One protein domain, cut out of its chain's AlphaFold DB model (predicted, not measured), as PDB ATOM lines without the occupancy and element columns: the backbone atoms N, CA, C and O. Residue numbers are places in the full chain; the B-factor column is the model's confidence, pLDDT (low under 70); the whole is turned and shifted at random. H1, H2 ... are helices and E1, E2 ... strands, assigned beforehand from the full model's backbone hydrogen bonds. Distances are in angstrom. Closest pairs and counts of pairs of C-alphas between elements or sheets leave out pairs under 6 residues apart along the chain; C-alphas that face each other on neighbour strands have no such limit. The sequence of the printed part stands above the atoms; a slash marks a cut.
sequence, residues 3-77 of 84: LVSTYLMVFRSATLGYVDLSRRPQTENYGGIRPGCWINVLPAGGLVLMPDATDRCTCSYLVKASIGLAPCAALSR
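This is residues 3 to 77 of the 84 residues of an uncharacterized protein of Planctomycetes bacterium RBG_16_64_12 (UniProt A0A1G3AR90). Two small sheets of three strands each, E1 E2 E3 and E4 E5 E6, lie partly face to face as a loosely formed two-layer sandwich, nearest to each other along one side, where E1 comes near E4. The short helix H1 follows E6 at one end of the domain, and the long loop of residues 51 to 66 reaches out toward the other end. The printed part has 75 residues, with the order E1 E2 E3 E4 E5 E6 H1 along it; under half of them are in named elements, and the class is mostly strand. Both sheets are antiparallel, in the orders E1 - E2 - E3 and E4 - E5 - E6. The whole is compact, with a radius of gyration of the C-alphas of 12.5 A and spans of 35 by 27 by 18 A.

Find C-alpha 8 at (137.794, 166.879, 130.480); from there E1, residues 8 to 13, runs 15.2 A. E2, residues 15 to 20, covers 16.1 A and ends at C-alpha 20, at (142.592, 166.738, 131.530). E3, residues 27 to 30, measures 10.1 A. In the second sheet look for E4 at residues 42 to 44, 5.7 A, E5 at residues 47 to 50, 9.8 A, and E6 at residues 67 to 69, 6.6 A. H1, residues 72 to 75, spans 5.3 A and ends at C-alpha 75, at (135.648, 181.146, 139.918).

Begin with E1 E2 E3, a meander, each strand the antiparallel neighbour of the one before; it is only just strongly twisted, its C-alphas up to 4.4 A off the best plane. In the hairpin E1 and E2, look at N 9 and O 19, 2.9 A, within hydrogen-bond range. In the hairpin E2 and E3, N 18 and O 28 are within range at 2.8 A. Across to the other sheet, the closest C-alphas of E1 and E4 are those of Leu 8 and Pro 43, 7.3 A apart, while E2 and E5 are apart. E4 E5 E6 is a second meander: N 42 and O 49 are within range at 2.8 A in the hairpin E4 and E5, and N 50 and O 67 at 2.9 A in the hairpin E5 and E6. H1 is not on either sheet, and is too short for any pair of O i and N i+4 inside it; its one pair of O i and N i+3 is within range.

The C-alphas farthest apart in the domain are those of Thr 58 and Arg 77, at 38.4 A. The printed part has no cut. The links E3 to E4, 11 residues, and E5 to E6, 16 residues, are long. The mean pLDDT of the printed part is 87.9; look for low confidence, under 70, at residues 74 to 77.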
ATOM      1  N   LEU A   3     132.259 159.684 131.447       92.62
ATOM      2  CA  LEU A   3     131.689 160.799 130.695       92.62
ATOM      3  C   LEU A   3     132.804 161.729 130.221       92.62
ATOM      4  O   LEU A   3     133.848 161.834 130.861       92.62
ATOM      5  N   VAL A   4     132.593 162.391 129.087       92.69
ATOM      6  CA  VAL A   4     133.619 163.202 128.429       92.69
ATOM      7  C   VAL A   4     133.036 164.510 127.905       92.69
ATOM      8  O   VAL A   4     131.880 164.572 127.492       92.69
ATOM      9  N   SER A   5     133.857 165.550 127.946       91.12
ATOM     10  CA  SER A   5     133.656 166.866 127.347       91.12
ATOM     11  C   SER A   5     134.891 167.216 126.505       91.12
ATOM     12  O   SER A   5     135.835 166.432 126.434       91.12
ATOM     13  N   THR A   6     134.925 168.392 125.880       90.06
ATOM     14  CA  THR A   6     136.004 168.799 124.961       90.06
ATOM     15  C   THR A   6     137.397 168.725 125.591       90.06
ATOM     16  O   THR A   6     138.354 168.348 124.925       90.06
ATOM     17  N   TYR A   7     137.512 169.065 126.879       91.00
ATOM     18  CA  TYR A   7     138.801 169.174 127.577       91.00
ATOM     19  C   TYR A   7     138.907 168.307 128.832       91.00
ATOM     20  O   TYR A   7     139.958 168.278 129.462       91.00
ATOM     21  N   LEU A   8     137.837 167.615 129.222       92.94
ATOM     22  CA  LEU A   8     137.794 166.879 130.480       92.94
ATOM     23  C   LEU A   8     137.069 165.555 130.298       92.94
ATOM     24  O   LEU A   8     135.933 165.511 129.827       92.94
ATOM     25  N   MET A   9     137.709 164.487 130.746       94.19
ATOM     26  CA  MET A   9     137.122 163.164 130.869       94.19
ATOM     27  C   MET A   9     136.994 162.830 132.352       94.19
ATOM     28  O   MET A   9     137.955 162.984 133.095       94.19
ATOM     29  N   VAL A  10     135.823 162.376 132.792       94.56
ATOM     30  CA  VAL A  10     135.555 161.982 134.183       94.56
ATOM     31  C   VAL A  10     135.088 160.535 134.239       94.56
ATOM     32  O   VAL A  10     134.342 160.061 133.380       94.56
ATOM     33  N   PHE A  11     135.528 159.808 135.255       93.69
ATOM     34  CA  PHE A  11     135.207 158.398 135.420       93.69
ATOM     35  C   PHE A  11     135.305 157.974 136.882       93.69
ATOM     36  O   PHE A  11     135.795 158.687 137.756       93.69
ATOM     37  N   ARG A  12     134.798 156.775 137.161       91.81
ATOM     38  CA  ARG A  12     134.845 156.188 138.499       91.81
ATOM     39  C   ARG A  12     136.123 155.367 138.678       91.81
ATOM     40  O   ARG A  12     136.276 154.359 137.993       91.81
ATOM     41  N   SER A  13     136.955 155.731 139.656       90.19
ATOM     42  CA  SER A  13     138.186 155.011 140.028       90.19
ATOM     43  C   SER A  13     138.317 154.886 141.551       90.19
ATOM     44  O   SER A  13     139.248 155.400 142.160       90.19
ATOM     45  N   ALA A  14     137.327 154.243 142.182       87.88
ATOM     46  CA  ALA A  14     137.057 154.271 143.629       87.88
ATOM     47  C   ALA A  14     136.623 155.657 144.152       87.88
ATOM     48  O   ALA A  14     135.564 155.750 144.776       87.88
ATOM     49  N   THR A  15     137.348 156.717 143.793       91.06
ATOM     50  CA  THR A  15     136.959 158.123 143.961       91.06
ATOM     51  C   THR A  15     136.641 158.770 142.606       91.06
ATOM     52  O   THR A  15     136.548 158.078 141.582       91.06
ATOM     53  N   LEU A  16     136.396 160.085 142.599       92.56
ATOM     54  CA  LEU A  16     136.193 160.862 141.378       92.56
ATOM     55  C   LEU A  16     137.508 160.941 140.594       92.56
ATOM     56  O   LEU A  16     138.404 161.693 140.961       92.56
ATOM     57  N   GLY A  17     137.614 160.159 139.521       94.06
ATOM     58  CA  GLY A  17     138.742 160.196 138.598       94.06
ATOM     59  C   GLY A  17     138.480 161.175 137.460       94.06
ATOM     60  O   GLY A  17     137.357 161.262 136.952       94.06
ATOM     61  N   TYR A  18     139.509 161.902 137.040       93.88
ATOM     62  CA  TYR A  18     139.446 162.764 135.872       93.88
ATOM     63  C   TYR A  18     140.760 162.767 135.091       93.88
ATOM     64  O   TYR A  18     141.831 162.502 135.628       93.88
ATOM     65  N   VAL A  19     140.660 163.062 133.800       94.38
ATOM     66  CA  VAL A  19     141.788 163.279 132.893       94.38
ATOM     67  C   VAL A  19     141.555 164.609 132.191       94.38
ATOM     68  O   VAL A  19     140.517 164.817 131.555       94.38
ATOM     69  N   ASP A  20     142.528 165.506 132.314       91.75
ATOM     70  CA  ASP A  20     142.592 166.738 131.530       91.75
ATOM     71  C   ASP A  20     143.106 166.406 130.122       91.75
ATOM     72  O   ASP A  20     144.256 166.000 129.942       91.75
ATOM     73  N   LEU A  21     142.232 166.563 129.128       92.31
ATOM     74  CA  LEU A  21     142.529 166.294 127.719       92.31
ATOM     75  C   LEU A  21     143.245 167.470 127.037       92.31
ATOM     76  O   LEU A  21     143.747 167.312 125.928       92.31
ATOM     77  N   SER A  22     143.291 168.647 127.671       90.12
ATOM     78  CA  SER A  22     143.981 169.830 127.135       90.12
ATOM     79  C   SER A  22     145.493 169.816 127.386       90.12
ATOM     80  O   SER A  22     146.241 170.550 126.737       90.12
ATOM     81  N   ARG A  23     145.950 168.988 128.330       84.25
ATOM     82  CA  ARG A  23     147.356 168.831 128.726       84.25
ATOM     83  C   ARG A  23     147.831 167.412 128.425       84.25
ATOM     84  O   ARG A  23     147.154 166.652 127.742       84.25
ATOM     85  N   ARG A  24     149.018 167.040 128.917       87.19
ATOM     86  CA  ARG A  24     149.465 165.643 128.855       87.19
ATOM     87  C   ARG A  24     148.457 164.769 129.615       87.19
ATOM     88  O   ARG A  24     148.348 164.963 130.828       87.19
ATOM     89  N   PRO A  25     147.751 163.837 128.943       88.31
ATOM     90  CA  PRO A  25     146.689 163.067 129.573       88.31
ATOM     91  C   PRO A  25     147.259 162.226 130.712       88.31
ATOM     92  O   PRO A  25     148.078 161.334 130.488       88.31
ATOM     93  N   GLN A  26     146.838 162.533 131.931       91.38
ATOM     94  CA  GLN A  26     147.174 161.787 133.135       91.38
ATOM     95  C   GLN A  26     145.911 161.581 133.956       91.38
ATOM     96  O   GLN A  26     145.025 162.437 133.978       91.38
ATOM     97  N   THR A  27     145.833 160.419 134.597       93.25
ATOM     98  CA  THR A  27     144.749 160.098 135.517       93.25
ATOM     99  C   THR A  27     145.004 160.786 136.842       93.25
ATOM    100  O   THR A  27     145.944 160.439 137.552       93.25
ATOM    101  N   GLU A  28     144.108 161.695 137.193       93.12
ATOM    102  CA  GLU A  28     144.074 162.361 138.484       93.12
ATOM    103  C   GLU A  28     142.844 161.899 139.264       93.12
ATOM    104  O   GLU A  28     141.801 161.578 138.689       93.12
ATOM    105  N   ASN A  29     142.954 161.854 140.591       92.56
ATOM    106  CA  ASN A  29     141.864 161.416 141.456       92.56
ATOM    107  C   ASN A  29     141.550 162.485 142.499       92.56
ATOM    108  O   ASN A  29     142.372 162.812 143.354       92.56
ATOM    109  N   TYR A  30     140.318 162.981 142.469       89.94
ATOM    110  CA  TYR A  30     139.754 163.791 143.533       89.94
ATOM    111  C   TYR A  30     139.256 162.865 144.649       89.94
ATOM    112  O   TYR A  30     138.244 162.171 144.511       89.94
ATOM    113  N   GLY A  31     140.047 162.790 145.718       89.88
ATOM    114  CA  GLY A  31     139.855 161.866 146.833       89.88
ATOM    115  C   GLY A  31     138.690 162.221 147.762       89.88
ATOM    116  O   GLY A  31     138.077 163.278 147.668       89.88
ATOM    117  N   GLY A  32     138.390 161.311 148.691       87.06
ATOM    118  CA  GLY A  32     137.447 161.548 149.791       87.06
ATOM    119  C   GLY A  32     135.970 161.375 149.441       87.06
ATOM    120  O   GLY A  32     135.179 161.100 150.340       87.06
ATOM    121  N   ILE A  33     135.610 161.434 148.158       88.69
ATOM    122  CA  ILE A  33     134.230 161.295 147.694       88.69
ATOM    123  C   ILE A  33     134.068 160.147 146.697       88.69
ATOM    124  O   ILE A  33     134.936 159.886 145.861       88.69
ATOM    125  N   ARG A  34     132.929 159.457 146.785       89.12
ATOM    126  CA  ARG A  34     132.606 158.293 145.961       89.12
ATOM    127  C   ARG A  34     131.631 158.660 144.840       89.12
ATOM    128  O   ARG A  34     130.472 158.954 145.128       89.12
ATOM    129  N   PRO A  35     132.024 158.504 143.567       90.19
ATOM    130  CA  PRO A  35     131.079 158.539 142.461       90.19
ATOM    131  C   PRO A  35     130.101 157.365 142.525       90.19
ATOM    132  O   PRO A  35     130.484 156.230 142.844       90.19
ATOM    133  N   GLY A  36     128.845 157.624 142.160       88.75
ATOM    134  CA  GLY A  36     127.829 156.588 141.999       88.75
ATOM    135  C   GLY A  36     128.242 155.473 141.028       88.75
ATOM    136  O   GLY A  36     129.111 155.634 140.171       88.75
ATOM    137  N   CYS A  37     127.610 154.306 141.171       86.50
ATOM    138  CA  CYS A  37     127.820 153.176 140.257       86.50
ATOM    139  C   CYS A  37     127.194 153.414 138.871       86.50
ATOM    140  O   CYS A  37     127.622 152.799 137.895       86.50
ATOM    141  N   TRP A  38     126.205 154.308 138.797       88.69
ATOM    142  CA  TRP A  38     125.566 154.774 137.567       88.69
ATOM    143  C   TRP A  38     126.141 156.131 137.129       88.69
ATOM    144  O   TRP A  38     127.044 156.664 137.769       88.69
ATOM    145  N   ILE A  39     125.621 156.693 136.038       88.75
ATOM    146  CA  ILE A  39     125.897 158.063 135.583       88.75
ATOM    147  C   ILE A  39     125.603 159.065 136.713       88.75
ATOM    148  O   ILE A  39     124.443 159.313 137.021       88.75
ATOM    149  N   ASN A  40     126.658 159.609 137.329       90.50
ATOM    150  CA  ASN A  40     126.573 160.469 138.516       90.50
ATOM    151  C   ASN A  40     127.539 161.666 138.506       90.50
ATOM    152  O   ASN A  40     127.525 162.459 139.429       90.50
ATOM    153  N   VAL A  41     128.416 161.796 137.516       94.25
ATOM    154  CA  VAL A  41     129.415 162.878 137.422       94.25
ATOM    155  C   VAL A  41     129.280 163.525 136.058       94.25
ATOM    156  O   VAL A  41     129.619 162.907 135.055       94.25
ATOM    157  N   LEU A  42     128.779 164.750 136.011       93.88
ATOM    158  CA  LEU A  42     128.419 165.434 134.777       93.88
ATOM    159  C   LEU A  42     129.375 166.613 134.540       93.88
ATOM    160  O   LEU A  42     129.304 167.595 135.281       93.88
ATOM    161  N   PRO A  43     130.255 166.551 133.525       92.50
ATOM    162  CA  PRO A  43     131.011 167.712 133.073       92.50
ATOM    163  C   PRO A  43     130.126 168.557 132.138       92.50
ATOM    164  O   PRO A  43     130.044 168.287 130.939       92.50
ATOM    165  N   ALA A  44     129.431 169.560 132.677       90.69
ATOM    166  CA  ALA A  44     128.445 170.363 131.950       90.69
ATOM    167  C   ALA A  44     128.515 171.848 132.333       90.69
ATOM    168  O   ALA A  44     128.789 172.198 133.477       90.69
ATOM    169  N   GLY A  45     128.265 172.738 131.365       87.19
ATOM    170  CA  GLY A  45     128.202 174.186 131.616       87.19
ATOM    171  C   GLY A  45     129.507 174.799 132.139       87.19
ATOM    172  O   GLY A  45     129.471 175.807 132.834       87.19
ATOM    173  N   GLY A  46     130.656 174.178 131.852       88.75
ATOM    174  CA  GLY A  46     131.953 174.602 132.392       88.75
ATOM    175  C   GLY A  46     132.196 174.198 133.850       88.75
ATOM    176  O   GLY A  46     133.178 174.645 134.435       88.75
ATOM    177  N   LEU A  47     131.337 173.353 134.425       90.94
ATOM    178  CA  LEU A  47     131.437 172.819 135.780       90.94
ATOM    179  C   LEU A  47     131.469 171.286 135.755       90.94
ATOM    180  O   LEU A  47     131.059 170.652 134.781       90.94
ATOM    181  N   VAL A  48     131.920 170.685 136.853       93.19
ATOM    182  CA  VAL A  48     131.704 169.260 137.133       93.19
ATOM    183  C   VAL A  48     130.717 169.151 138.277       93.19
ATOM    184  O   VAL A  48     130.997 169.609 139.381       93.19
ATOM    185  N   LEU A  49     129.568 168.538 138.012       93.69
ATOM    186  CA  LEU A  49     128.504 168.349 138.988       93.69
ATOM    187  C   LEU A  49     128.420 166.876 139.369       93.69
ATOM    188  O   LEU A  49     128.356 166.008 138.495       93.69
ATOM    189  N   MET A  50     128.402 166.591 140.666       93.19
ATOM    190  CA  MET A  50     128.253 165.235 141.175       93.19
ATOM    191  C   MET A  50     127.312 165.229 142.382       93.19
ATOM    192  O   MET A  50     127.745 165.605 143.473       93.19
ATOM    193  N   PRO A  51     126.041 164.816 142.223       91.12
ATOM    194  CA  PRO A  51     125.164 164.618 143.364       91.12
ATOM    195  C   PRO A  51     125.652 163.465 144.248       91.12
ATOM    196  O   PRO A  51     126.373 162.565 143.797       91.12
ATOM    197  N   ASP A  52     125.247 163.497 145.516       89.88
ATOM    198  CA  ASP A  52     125.525 162.415 146.455       89.88
ATOM    199  C   ASP A  52     124.924 161.092 145.949       89.88
ATOM    200  O   ASP A  52     123.774 161.027 145.514       89.88
ATOM    201  N   ALA A  53     125.725 160.028 145.994       87.50
ATOM    202  CA  ALA A  53     125.303 158.674 145.636       87.50
ATOM    203  C   ALA A  53     125.628 157.653 146.740       87.50
ATOM    204  O   ALA A  53     125.745 156.448 146.477       87.50
ATOM    205  N   THR A  54     125.834 158.135 147.965       85.12
ATOM    206  CA  THR A  54     126.163 157.333 149.144       85.12
ATOM    207  C   THR A  54     124.913 156.737 149.789       85.12
ATOM    208  O   THR A  54     124.994 155.637 150.320       85.12
ATOM    209  N   ASP A  55     123.740 157.353 149.619       82.56
ATOM    210  CA  ASP A  55     122.468 156.863 150.181       82.56
ATOM    211  C   ASP A  55     122.054 155.472 149.683       82.56
ATOM    212  O   ASP A  55     121.314 154.746 150.342       82.56
ATOM    213  N   ARG A  56     122.537 155.073 148.502       77.44
ATOM    214  CA  ARG A  56     122.194 153.786 147.876       77.44
ATOM    215  C   ARG A  56     123.236 152.694 148.114       77.44
ATOM    216  O   ARG A  56     123.113 151.615 147.536       77.44
ATOM    217  N   CYS A  57     124.292 152.959 148.882       77.12
ATOM    218  CA  CYS A  57     125.410 152.032 149.051       77.12
ATOM    219  C   CYS A  57     126.018 152.117 150.459       77.12
ATOM    220  O   CYS A  57     126.313 153.198 150.959       77.12
ATOM    221  N   THR A  58     126.345 150.978 151.065       82.56
ATOM    222  CA  THR A  58     127.159 150.952 152.289       82.56
ATOM    223  C   THR A  58     128.616 151.242 151.918       82.56
ATOM    224  O   THR A  58     129.271 150.417 151.282       82.56
ATOM    225  N   CYS A  59     129.119 152.437 152.242       78.56
ATOM    226  CA  CYS A  59     130.457 152.886 151.842       78.56
ATOM    227  C   CYS A  59     131.235 153.456 153.034       78.56
ATOM    228  O   CYS A  59     130.668 154.210 153.817       78.56
ATOM    229  N   SER A  60     132.548 153.217 153.090       83.38
ATOM    230  CA  SER A  60     133.453 153.816 154.091       83.38
ATOM    231  C   SER A  60     133.873 155.261 153.780       83.38
ATOM    232  O   SER A  60     134.756 155.802 154.439       83.38
ATOM    233  N   TYR A  61     133.291 155.886 152.752       85.50
ATOM    234  CA  TYR A  61     133.612 157.265 152.386       85.50
ATOM    235  C   TYR A  61     132.931 158.233 153.351       85.50
ATOM    236  O   TYR A  61     131.716 158.185 153.537       85.50
ATOM    237  N   LEU A  62     133.738 159.101 153.962       83.19
ATOM    238  CA  LEU A  62     133.301 160.063 154.975       83.19
ATOM    239  C   LEU A  62     132.532 161.240 154.359       83.19
ATOM    240  O   LEU A  62     131.646 161.799 155.001       83.19
ATOM    241  N   VAL A  63     132.856 161.612 153.116       87.31
ATOM    242  CA  VAL A  63     132.203 162.724 152.419       87.31
ATOM    243  C   VAL A  63     130.914 162.226 151.767       87.31
ATOM    244  O   VAL A  63     130.949 161.590 150.711       87.31
ATOM    245  N   LYS A  64     129.788 162.534 152.417       88.56
ATOM    246  CA  LYS A  64     128.420 162.330 151.919       88.56
ATOM    247  C   LYS A  64     127.810 163.676 151.544       88.56
ATOM    248  O   LYS A  64     127.163 164.328 152.363       88.56
ATOM    249  N   ALA A  65     128.140 164.156 150.356       88.69
ATOM    250  CA  ALA A  65     127.708 165.458 149.884       88.69
ATOM    251  C   ALA A  65     127.584 165.477 148.362       88.69
ATOM    252  O   ALA A  65     128.276 164.751 147.648       88.69
ATOM    253  N   SER A  66     126.735 166.378 147.873       91.56
ATOM    254  CA  SER A  66     126.737 166.770 146.467       91.56
ATOM    255  C   SER A  66     127.807 167.840 146.260       91.56
ATOM    256  O   SER A  66     127.841 168.816 147.009       91.56
ATOM    257  N   ILE A  67     128.673 167.674 145.261       92.31
ATOM    258  CA  ILE A  67     129.764 168.617 144.981       92.31
ATOM    259  C   ILE A  67     129.640 169.235 143.590       92.31
ATOM    260  O   ILE A  67     129.179 168.602 142.635       92.31
ATOM    261  N   GLY A  68     130.104 170.478 143.489       93.50
ATOM    262  CA  GLY A  68     130.325 171.187 142.238       93.50
ATOM    263  C   GLY A  68     131.773 171.657 142.169       93.50
ATOM    264  O   GLY A  68     132.224 172.380 143.055       93.50
ATOM    265  N   LEU A  69     132.508 171.248 141.135       91.06
ATOM    266  CA  LEU A  69     133.858 171.739 140.872       91.06
ATOM    267  C   LEU A  69     133.802 172.774 139.753       91.06
ATOM    268  O   LEU A  69     133.278 172.508 138.669       91.06
ATOM    269  N   ALA A  70     134.377 173.941 140.017       90.56
ATOM    270  CA  ALA A  70     134.574 174.991 139.033       90.56
ATOM    271  C   ALA A  70     136.062 175.091 138.677       90.56
ATOM    272  O   ALA A  70     136.915 174.962 139.563       90.56
ATOM    273  N   PRO A  71     136.413 175.354 137.409       86.00
ATOM    274  CA  PRO A  71     137.785 175.680 137.071       86.00
ATOM    275  C   PRO A  71     138.165 177.005 137.735       86.00
ATOM    276  O   PRO A  71     137.355 177.928 137.830       86.00
ATOM    277  N   CYS A  72     139.427 177.126 138.143       80.38
ATOM    278  CA  CYS A  72     139.948 178.337 138.783       80.38
ATOM    279  C   CYS A  72     139.648 179.610 137.956       80.38
ATOM    280  O   CYS A  72     139.254 180.638 138.499       80.38
ATOM    281  N   ALA A  73     139.714 179.511 136.623       76.25
ATOM    282  CA  ALA A  73     139.398 180.610 135.706       76.25
ATOM    283  C   ALA A  73     137.900 180.979 135.608       76.25
ATOM    284  O   ALA A  73     137.578 182.055 135.097       76.25
ATOM    285  N   ALA A  74     136.987 180.099 136.035       68.06
ATOM    286  CA  ALA A  74     135.560 180.412 136.141       68.06
ATOM    287  C   ALA A  74     135.227 181.041 137.497       68.06
ATOM    288  O   ALA A  74     134.410 181.957 137.543       68.06
ATOM    289  N   LEU A  75     135.898 180.614 138.576       62.34
ATOM    290  CA  LEU A  75     135.648 181.146 139.918       62.34
ATOM    291  C   LEU A  75     135.954 182.650 140.019       62.34
ATOM    292  O   LEU A  75     135.259 183.366 140.730       62.34
ATOM    293  N   SER A  76     136.937 183.149 139.257       62.25
ATOM    294  CA  SER A  76     137.262 184.582 139.188       62.25
ATOM    295  C   SER A  76     136.183 185.451 138.527       62.25
ATOM    296  O   SER A  76     136.277 186.674 138.586       62.25
ATOM    297  N   ARG A  77     135.171 184.847 137.885       59.41
ATOM    298  CA  ARG A  77     134.084 185.563 137.190       59.41
ATOM    299  C   ARG A  77     132.747 185.495 137.919       59.41
ATOM    300  O   ARG A  77     131.847 186.260 137.586       59.41
TER     301      ARG A  77